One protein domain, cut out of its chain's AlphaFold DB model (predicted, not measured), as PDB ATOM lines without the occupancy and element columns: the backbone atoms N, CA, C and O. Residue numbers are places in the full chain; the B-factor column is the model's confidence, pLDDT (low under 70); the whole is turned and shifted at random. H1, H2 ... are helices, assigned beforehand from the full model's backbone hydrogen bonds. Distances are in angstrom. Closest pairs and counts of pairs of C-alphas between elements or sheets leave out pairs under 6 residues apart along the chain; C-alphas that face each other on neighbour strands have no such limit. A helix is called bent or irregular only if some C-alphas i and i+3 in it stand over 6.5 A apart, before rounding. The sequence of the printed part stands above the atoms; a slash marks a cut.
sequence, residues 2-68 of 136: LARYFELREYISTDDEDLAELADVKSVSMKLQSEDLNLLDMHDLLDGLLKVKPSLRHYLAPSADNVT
ATOM      1  N   LEU A   2     -43.527  27.770  26.714       47.78
ATOM      2  CA  LEU A   2     -43.718  27.058  25.435       47.78
ATOM      3  C   LEU A   2     -44.971  27.470  24.632       47.78
ATOM      4  O   LEU A   2     -44.947  27.392  23.411       47.78
ATOM      5  N   ALA A   3     -46.034  27.957  25.283       52.06
ATOM      6  CA  ALA A   3     -47.281  28.325  24.598       52.06
ATOM      7  C   ALA A   3     -47.112  29.489  23.598       52.06
ATOM      8  O   ALA A   3     -47.699  29.461  22.524       52.06
ATOM      9  N   ARG A   4     -46.234  30.461  23.896       55.00
ATOM     10  CA  ARG A   4     -46.001  31.620  23.014       55.00
ATOM     11  C   ARG A   4     -45.293  31.259  21.705       55.00
ATOM     12  O   ARG A   4     -45.487  31.936  20.709       55.00
ATOM     13  N   TYR A   5     -44.496  30.187  21.695       55.16
ATOM     14  CA  TYR A   5     -43.876  29.681  20.465       55.16
ATOM     15  C   TYR A   5     -44.869  28.920  19.579       55.16
ATOM     16  O   TYR A   5     -44.631  28.775  18.385       55.16
ATOM     17  N   PHE A   6     -45.980  28.436  20.143       59.50
ATOM     18  CA  PHE A   6     -46.973  27.656  19.407       59.50
ATOM     19  C   PHE A   6     -47.890  28.547  18.556       59.50
ATOM     20  O   PHE A   6     -48.164  28.202  17.413       59.50
ATOM     21  N   GLU A   7     -48.282  29.717  19.073       66.50
ATOM     22  CA  GLU A   7     -49.085  30.724  18.351       66.50
ATOM     23  C   GLU A   7     -48.336  31.343  17.161       66.50
ATOM     24  O   GLU A   7     -48.948  31.725  16.171       66.50
ATOM     25  N   LEU A   8     -47.001  31.393  17.210       65.62
ATOM     26  CA  LEU A   8     -46.184  31.924  16.113       65.62
ATOM     27  C   LEU A   8     -46.135  30.994  14.892       65.62
ATOM     28  O   LEU A   8     -45.768  31.445  13.812       65.62
ATOM     29  N   ARG A   9     -46.510  29.715  15.032       62.28
ATOM     30  CA  ARG A   9     -46.454  28.740  13.932       62.28
ATOM     31  C   ARG A   9     -47.412  29.089  12.783       62.28
ATOM     32  O   ARG A   9     -47.112  28.739  11.655       62.28
ATOM     33  N   GLU A  10     -48.513  29.796  13.051       66.25
ATOM     34  CA  GLU A  10     -49.427  30.294  12.005       66.25
ATOM     35  C   GLU A  10     -48.867  31.493  11.220       66.25
ATOM     36  O   GLU A  10     -49.358  31.797  10.139       66.25
ATOM     37  N   TYR A  11     -47.840  32.169  11.747       66.50
ATOM     38  CA  TYR A  11     -47.239  33.368  11.144       66.50
ATOM     39  C   TYR A  11     -45.857  33.115  10.541       66.50
ATOM     40  O   TYR A  11     -45.333  33.957   9.814       66.50
ATOM     41  N   ILE A  12     -45.246  31.976  10.860       67.69
ATOM     42  CA  ILE A  12     -44.021  31.517  10.220       67.69
ATOM     43  C   ILE A  12     -44.463  30.761   8.974       67.69
ATOM     44  O   ILE A  12     -45.031  29.677   9.092       67.69
ATOM     45  N   SER A  13     -44.220  31.350   7.800       61.59
ATOM     46  CA  SER A  13     -44.365  30.667   6.514       61.59
ATOM     47  C   SER A  13     -43.698  29.294   6.608       61.59
ATOM     48  O   SER A  13     -42.499  29.187   6.870       61.59
ATOM     49  N   THR A  14     -44.495  28.231   6.505       58.25
ATOM     50  CA  THR A  14     -44.001  26.850   6.437       58.25
ATOM     51  C   THR A  14     -43.663  26.448   5.010       58.25
ATOM     52  O   THR A  14     -43.418  25.268   4.772       58.25
ATOM     53  N   ASP A  15     -43.686  27.394   4.069       60.06
ATOM     54  CA  ASP A  15     -43.347  27.112   2.686       60.06
ATOM     55  C   ASP A  15     -41.903  26.599   2.640       60.06
ATOM     56  O   ASP A  15     -40.962  27.228   3.136       60.06
ATOM     57  N   ASP A  16     -41.737  25.406   2.068       59.09
ATOM     58  CA  ASP A  16     -40.454  24.701   2.010       59.09
ATOM     59  C   ASP A  16     -39.368  25.527   1.293       59.09
ATOM     60  O   ASP A  16     -38.179  25.265   1.463       59.09
ATOM     61  N   GLU A  17     -39.762  26.537   0.515       61.16
ATOM     62  CA  GLU A  17     -38.885  27.437  -0.236       61.16
ATOM     63  C   GLU A  17     -38.088  28.387   0.686       61.16
ATOM     64  O   GLU A  17     -36.869  28.499   0.538       61.16
ATOM     65  N   ASP A  18     -38.720  28.958   1.720       62.03
ATOM     66  CA  ASP A  18     -38.047  29.799   2.730       62.03
ATOM     67  C   ASP A  18     -37.152  28.951   3.659       62.03
ATOM     68  O   ASP A  18     -36.060  29.355   4.078       62.03
ATOM     69  N   LEU A  19     -37.593  27.725   3.960       64.56
ATOM     70  CA  LEU A  19     -36.813  26.736   4.712       64.56
ATOM     71  C   LEU A  19     -35.602  26.236   3.914       64.56
ATOM     72  O   LEU A  19     -34.542  25.994   4.506       64.56
ATOM     73  N   ALA A  20     -35.731  26.108   2.593       68.69
ATOM     74  CA  ALA A  20     -34.627  25.772   1.703       68.69
ATOM     75  C   ALA A  20     -33.573  26.890   1.682       68.69
ATOM     76  O   ALA A  20     -32.377  26.595   1.732       68.69
ATOM     77  N   GLU A  21     -33.987  28.162   1.714       74.94
ATOM     78  CA  GLU A  21     -33.070  29.314   1.713       74.94
ATOM     79  C   GLU A  21     -32.181  29.407   2.973       74.94
ATOM     80  O   GLU A  21     -31.125  30.059   2.971       74.94
ATOM     81  N   LEU A  22     -32.607  28.758   4.061       85.12
ATOM     82  CA  LEU A  22     -31.898  28.676   5.341       85.12
ATOM     83  C   LEU A  22     -31.303  27.292   5.617       85.12
ATOM     84  O   LEU A  22     -30.717  27.094   6.684       85.12
ATOM     85  N   ALA A  23     -31.409  26.340   4.687       88.69
ATOM     86  CA  ALA A  23     -30.929  24.976   4.887       88.69
ATOM     87  C   ALA A  23     -29.434  24.938   5.250       88.69
ATOM     88  O   ALA A  23     -29.047  24.264   6.210       88.69
ATOM     89  N   ASP A  24     -28.610  25.733   4.561       90.56
ATOM     90  CA  ASP A  24     -27.178  25.842   4.849       90.56
ATOM     91  C   ASP A  24     -26.913  26.483   6.214       90.56
ATOM     92  O   ASP A  24     -26.099  25.983   6.989       90.56
ATOM     93  N   VAL A  25     -27.646  27.549   6.556       91.44
ATOM     94  CA  VAL A  25     -27.529  28.232   7.856       91.44
ATOM     95  C   VAL A  25     -27.884  27.274   8.993       91.44
ATOM     96  O   VAL A  25     -27.170  27.195   9.993       91.44
ATOM     97  N   LYS A  26     -28.959  26.497   8.823       90.25
ATOM     98  CA  LYS A  26     -29.390  25.475   9.778       90.25
ATOM     99  C   LYS A  26     -28.345  24.373   9.916       90.25
ATOM    100  O   LYS A  26     -27.979  24.031  11.038       90.25
ATOM    101  N   SER A  27     -27.847  23.842   8.801       91.31
ATOM    102  CA  SER A  27     -26.821  22.794   8.784       91.31
ATOM    103  C   SER A  27     -25.545  23.244   9.505       91.31
ATOM    104  O   SER A  27     -25.052  22.555  10.402       91.31
ATOM    105  N   VAL A  28     -25.069  24.455   9.195       93.12
ATOM    106  CA  VAL A  28     -23.917  25.069   9.864       93.12
ATOM    107  C   VAL A  28     -24.185  25.243  11.356       93.12
ATOM    108  O   VAL A  28     -23.374  24.800  12.163       93.12
ATOM    109  N   SER A  29     -25.338  25.796  11.746       93.25
ATOM    110  CA  SER A  29     -25.706  25.961  13.160       93.25
ATOM    111  C   SER A  29     -25.726  24.635  13.920       93.25
ATOM    112  O   SER A  29     -25.284  24.589  15.066       93.25
ATOM    113  N   MET A  30     -26.224  23.555  13.312       92.38
ATOM    114  CA  MET A  30     -26.213  22.229  13.937       92.38
ATOM    115  C   MET A  30     -24.783  21.711  14.115       92.38
ATOM    116  O   MET A  30     -24.458  21.150  15.160       92.38
ATOM    117  N   LYS A  31     -23.906  21.929  13.128       93.19
ATOM    118  CA  LYS A  31     -22.500  21.522  13.224       93.19
ATOM    119  C   LYS A  31     -21.739  22.320  14.289       93.19
ATOM    120  O   LYS A  31     -20.957  21.728  15.027       93.19
ATOM    121  N   LEU A  32     -22.014  23.620  14.422       93.31
ATOM    122  CA  LEU A  32     -21.446  24.488  15.465       93.31
ATOM    123  C   LEU A  32     -21.805  24.043  16.891       93.31
ATOM    124  O   LEU A  32     -21.051  24.303  17.818       93.31
ATOM    125  N   GLN A  33     -22.947  23.376  17.065       92.25
ATOM    126  CA  GLN A  33     -23.407  22.862  18.359       92.25
ATOM    127  C   GLN A  33     -22.833  21.476  18.704       92.25
ATOM    128  O   GLN A  33     -23.140  20.947  19.768       92.25
ATOM    129  N   SER A  34     -22.031  20.870  17.819       91.06
ATOM    130  CA  SER A  34     -21.393  19.574  18.086       91.06
ATOM    131  C   SER A  34     -20.142  19.714  18.957       91.06
ATOM    132  O   SER A  34     -19.393  20.679  18.822       91.06
ATOM    133  N   GLU A  35     -19.897  18.735  19.830       87.44
ATOM    134  CA  GLU A  35     -18.757  18.742  20.765       87.44
ATOM    135  C   GLU A  35     -17.400  18.537  20.067       87.44
ATOM    136  O   GLU A  35     -16.370  18.979  20.568       87.44
ATOM    137  N   ASP A  36     -17.399  17.930  18.877       89.88
ATOM    138  CA  ASP A  36     -16.182  17.538  18.152       89.88
ATOM    139  C   ASP A  36     -15.642  18.621  17.198       89.88
ATOM    140  O   ASP A  36     -14.786  18.340  16.355       89.88
ATOM    141  N   LEU A  37     -16.151  19.855  17.269       91.44
ATOM    142  CA  LEU A  37     -15.750  20.918  16.350       91.44
ATOM    143  C   LEU A  37     -14.623  21.772  16.939       91.44
ATOM    144  O   LEU A  37     -14.793  22.450  17.951       91.44
ATOM    145  N   ASN A  38     -13.467  21.784  16.272       91.50
ATOM    146  CA  ASN A  38     -12.376  22.670  16.658       91.50
ATOM    147  C   ASN A  38     -12.599  24.105  16.131       91.50
ATOM    148  O   ASN A  38     -13.356  24.341  15.189       91.50
ATOM    149  N   LEU A  39     -11.910  25.077  16.733       91.06
ATOM    150  CA  LEU A  39     -12.094  26.500  16.425       91.06
ATOM    151  C   LEU A  39     -11.700  26.876  14.983       91.06
ATOM    152  O   LEU A  39     -12.251  27.818  14.418       91.06
ATOM    153  N   LEU A  40     -10.758  26.149  14.375       92.12
ATOM    154  CA  LEU A  40     -10.359  26.381  12.989       92.12
ATOM    155  C   LEU A  40     -11.419  25.855  12.012       92.12
ATOM    156  O   LEU A  40     -11.813  26.589  11.110       92.12
ATOM    157  N   ASP A  41     -11.937  24.648  12.246       93.25
ATOM    158  CA  ASP A  41     -13.031  24.070  11.456       93.25
ATOM    159  C   ASP A  41     -14.285  24.946  11.538       93.25
ATOM    160  O   ASP A  41     -14.965  25.164  10.537       93.25
ATOM    161  N   MET A  42     -14.573  25.489  12.724       93.12
ATOM    162  CA  MET A  42     -15.637  26.469  12.938       93.12
ATOM    163  C   MET A  42     -15.463  27.693  12.031       93.12
ATOM    164  O   MET A  42     -16.409  28.103  11.356       93.12
ATOM    165  N   HIS A  43     -14.257  28.264  11.989       91.75
ATOM    166  CA  HIS A  43     -13.964  29.421  11.145       91.75
ATOM    167  C   HIS A  43     -14.086  29.079   9.655       91.75
ATOM    168  O   HIS A  43     -14.670  29.845   8.892       91.75
ATOM    169  N   ASP A  44     -13.581  27.921   9.230       92.75
ATOM    170  CA  ASP A  44     -13.673  27.477   7.837       92.75
ATOM    171  C   ASP A  44     -15.132  27.211   7.418       92.75
ATOM    172  O   ASP A  44     -15.514  27.495   6.277       92.75
ATOM    173  N   LEU A  45     -15.972  26.738   8.343       94.88
ATOM    174  CA  LEU A  45     -17.405  26.546   8.128       94.88
ATOM    175  C   LEU A  45     -18.146  27.883   7.968       94.88
ATOM    176  O   LEU A  45     -18.972  28.019   7.066       94.88
ATOM    177  N   LEU A  46     -17.824  28.882   8.796       93.25
ATOM    178  CA  LEU A  46     -18.375  30.238   8.682       93.25
ATOM    179  C   LEU A  46     -17.903  30.939   7.396       93.25
ATOM    180  O   LEU A  46     -18.719  31.531   6.688       93.25
ATOM    181  N   ASP A  47     -16.624  30.804   7.032       92.88
ATOM    182  CA  ASP A  47     -16.077  31.280   5.753       92.88
ATOM    183  C   ASP A  47     -16.791  30.614   4.561       92.88
ATOM    184  O   ASP A  47     -17.080  31.260   3.549       92.88
ATOM    185  N   GLY A  48     -17.074  29.311   4.663       94.12
ATOM    186  CA  GLY A  48     -17.852  28.554   3.684       94.12
ATOM    187  C   GLY A  48     -19.283  29.072   3.560       94.12
ATOM    188  O   GLY A  48     -19.743  29.343   2.448       94.12
ATOM    189  N   LEU A  49     -19.954  29.298   4.691       94.44
ATOM    190  CA  LEU A  49     -21.305  29.855   4.725       94.44
ATOM    191  C   LEU A  49     -21.361  31.241   4.077       94.44
ATOM    192  O   LEU A  49     -22.280  31.518   3.314       94.44
ATOM    193  N   LEU A  50     -20.355  32.091   4.299       93.56
ATOM    194  CA  LEU A  50     -20.260  33.412   3.669       93.56
ATOM    195  C   LEU A  50     -20.105  33.355   2.141       93.56
ATOM    196  O   LEU A  50     -20.506  34.298   1.457       93.56
ATOM    197  N   LYS A  51     -19.531  32.276   1.594       93.31
ATOM    198  CA  LYS A  51     -19.452  32.069   0.137       93.31
ATOM    199  C   LYS A  51     -20.808  31.686  -0.448       93.31
ATOM    200  O   LYS A  51     -21.132  32.144  -1.540       93.31
ATOM    201  N   VAL A  52     -21.574  30.863   0.268       92.25
ATOM    202  CA  VAL A  52     -22.898  30.396  -0.172       92.25
ATOM    203  C   VAL A  52     -23.962  31.473   0.039       92.25
ATOM    204  O   VAL A  52     -24.795  31.700  -0.834       92.25
ATOM    205  N   LYS A  53     -23.895  32.201   1.159       91.12
ATOM    206  CA  LYS A  53     -24.846  33.254   1.530       91.12
ATOM    207  C   LYS A  53     -24.130  34.579   1.842       91.12
ATOM    208  O   LYS A  53     -23.986  34.959   3.008       91.12
ATOM    209  N   PRO A  54     -23.712  35.339   0.808       91.56
ATOM    210  CA  PRO A  54     -22.977  36.594   0.982       91.56
ATOM    211  C   PRO A  54     -23.734  37.686   1.747       91.56
ATOM    212  O   PRO A  54     -23.100  38.592   2.286       91.56
ATOM    213  N   SER A  55     -25.068  37.616   1.827       89.88
ATOM    214  CA  SER A  55     -25.883  38.567   2.597       89.88
ATOM    215  C   SER A  55     -25.568  38.554   4.098       89.88
ATOM    216  O   SER A  55     -25.782  39.558   4.773       89.88
ATOM    217  N   LEU A  56     -24.975  37.472   4.620       90.31
ATOM    218  CA  LEU A  56     -24.554  37.369   6.024       90.31
ATOM    219  C   LEU A  56     -23.258  38.125   6.347       90.31
ATOM    220  O   LEU A  56     -22.859  38.193   7.511       90.31
ATOM    221  N   ARG A  57     -22.595  38.726   5.351       91.31
ATOM    222  CA  ARG A  57     -21.335  39.460   5.545       91.31
ATOM    223  C   ARG A  57     -21.426  40.555   6.599       91.31
ATOM    224  O   ARG A  57     -20.479  40.725   7.353       91.31
ATOM    225  N   HIS A  58     -22.558  41.246   6.686       90.19
ATOM    226  CA  HIS A  58     -22.760  42.310   7.672       90.19
ATOM    227  C   HIS A  58     -22.740  41.816   9.127       90.19
ATOM    228  O   HIS A  58     -22.592  42.632  10.028       90.19
ATOM    229  N   TYR A  59     -22.860  40.503   9.352       89.38
ATOM    230  CA  TYR A  59     -22.924  39.897  10.684       89.38
ATOM    231  C   TYR A  59     -21.759  38.957  10.995       89.38
ATOM    232  O   TYR A  59     -21.432  38.769  12.161       89.38
ATOM    233  N   LEU A  60     -21.174  38.313   9.980       89.12
ATOM    234  CA  LEU A  60     -20.185  37.245  10.176       89.12
ATOM    235  C   LEU A  60     -18.824  37.538   9.538       89.12
ATOM    236  O   LEU A  60     -17.882  36.783   9.760       89.12
ATOM    237  N   ALA A  61     -18.700  38.577   8.706       88.06
ATOM    238  CA  ALA A  61     -17.407  38.886   8.109       88.06
ATOM    239  C   ALA A  61     -16.421  39.383   9.180       88.06
ATOM    240  O   ALA A  61     -16.836  40.039  10.134       88.06
ATOM    241  N   PRO A  62     -15.103  39.207   8.977       85.88
ATOM    242  CA  PRO A  62     -14.091  39.785   9.865       85.88
ATOM    243  C   PRO A  62     -14.176  41.313  10.012       85.88
ATOM    244  O   PRO A  62     -13.619  41.877  10.944       85.88
ATOM    245  N   SER A  63     -14.840  41.988   9.069       83.88
ATOM    246  CA  SER A  63     -15.074  43.434   9.065       83.88
ATOM    247  C   SER A  63     -16.471  43.829   9.550       83.88
ATOM    248  O   SER A  63     -16.893  44.951   9.284       83.88
ATOM    249  N   ALA A  64     -17.245  42.904  10.116       88.94
ATOM    250  CA  ALA A  64     -18.588  43.197  10.594       88.94
ATOM    251  C   ALA A  64     -18.531  44.065  11.863       88.94
ATOM    252  O   ALA A  64     -17.644  43.898  12.697       88.94
ATOM    253  N   ASP A  65     -19.490  44.981  12.020       88.44
ATOM    254  CA  ASP A  65     -19.496  45.979  13.107       88.44
ATOM    255  C   ASP A  65     -19.605  45.354  14.510       88.44
ATOM    256  O   ASP A  65     -19.323  45.998  15.519       88.44
ATOM    257  N   ASN A  66     -20.030  44.092  14.592       84.62
ATOM    258  CA  ASN A  66     -20.097  43.324  15.832       84.62
ATOM    259  C   ASN A  66     -18.737  42.756  16.279       84.62
ATOM    260  O   ASN A  66     -18.628  42.292  17.417       84.62
ATOM    261  N   VAL A  67     -17.707  42.786  15.427       86.88
ATOM    262  CA  VAL A  67     -16.353  42.351  15.784       86.88
ATOM    263  C   VAL A  67     -15.715  43.422  16.665       86.88
ATOM    264  O   VAL A  67     -15.362  44.503  16.203       86.88
ATOM    265  N   THR A  68     -15.584  43.128  17.960       88.50
ATOM    266  CA  THR A  68     -15.130  44.115  18.958       88.50
ATOM    267  C   THR A  68     -13.640  44.443  18.825       88.50
ATOM    268  O   THR A  68     -13.248  45.589  19.025       88.50
TER     269      THR A  68
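Overview. This is residues 2 to 68 of the 136 residues of an uncharacterized protein of Phytophthora megakarya (UniProt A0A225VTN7). The longest helix, H4, lies side by side with H3 as a helical hairpin, and H5 folds back from the far end of H4 as a second, shorter hairpin. From the start of H3 the earlier part of the chain leads away as a loose arm through H2 to H1, with residues 2 to 20 standing free, and residues 33 to 40, of which 39 and 40 belong to H4, stick out as a loop at the turn from H3 into H4. The printed part has 67 residues with five named helices in the order H1, H2, H3, H4, H5 and no named strand; the class is all helix, with 45 residues in the helices. The whole is loose, with a radius of gyration of the C-alphas of 14.9 A, and spans 38 by 27 by 25 A.

Along the chain. H4, residues 39 to 52, is 20.2 A from first to last C-alpha; it begins at C-alpha 39 (-12.094, 26.500, 16.425). H3, residues 23 to 32, is 14.2 A long. H5, residues 54 to 60, is 9.6 A long and ends at C-alpha 60 (-20.185, 37.245, 10.176); it is irregular, with C-alphas 55 and 58 at 7.0 A. H2, residues 16 to 21, is 8.7 A long. H1, residues 3 to 10, is 12.9 A long and begins at C-alpha 3 (-47.281, 28.325, 24.598); it is neither bent nor irregular, but only just: C-alphas 7 and 10 are 6.4 A apart.

Arrangement. H4 touches H3, and the two form a helical hairpin; their closest C-alphas are those of Leu 32 and Met 42, 6.6 A apart. Their lines stand at a shallow tilt of 6 degrees, opposite ways. H4 touches H5 with residues 46 to 50 alone, the closest C-alphas being those of Leu 50 and Leu 56 at 6.3 A. This too is a helical hairpin, opposite ways at a steep tilt of 37 degrees, only just past shallow. H3 and H5 are apart. H2 and H3 are near each other and meet only through their link. H1 touches no helix and is apart from H2. In H2, H3 and H4 every O i to N i+4 pair is within hydrogen-bond range; in H1 0 of 4 are, beside 2 of 5 O i to N i+3 pairs, and in H5 1 of 3, beside 2 of 4.

Size, cuts and confidence. The two C-alphas farthest apart, those of Glu 7 and Leu 40, are 39.3 A apart. Without the stretches that stand free, the body of 40 residues spans 26 by 21 by 14 A. The printed part has no cut and no long link; the link from H3 to H4 is short, and the others are tight. The mean pLDDT of the printed part is 82.1, and residues 2 to 20 are under 70.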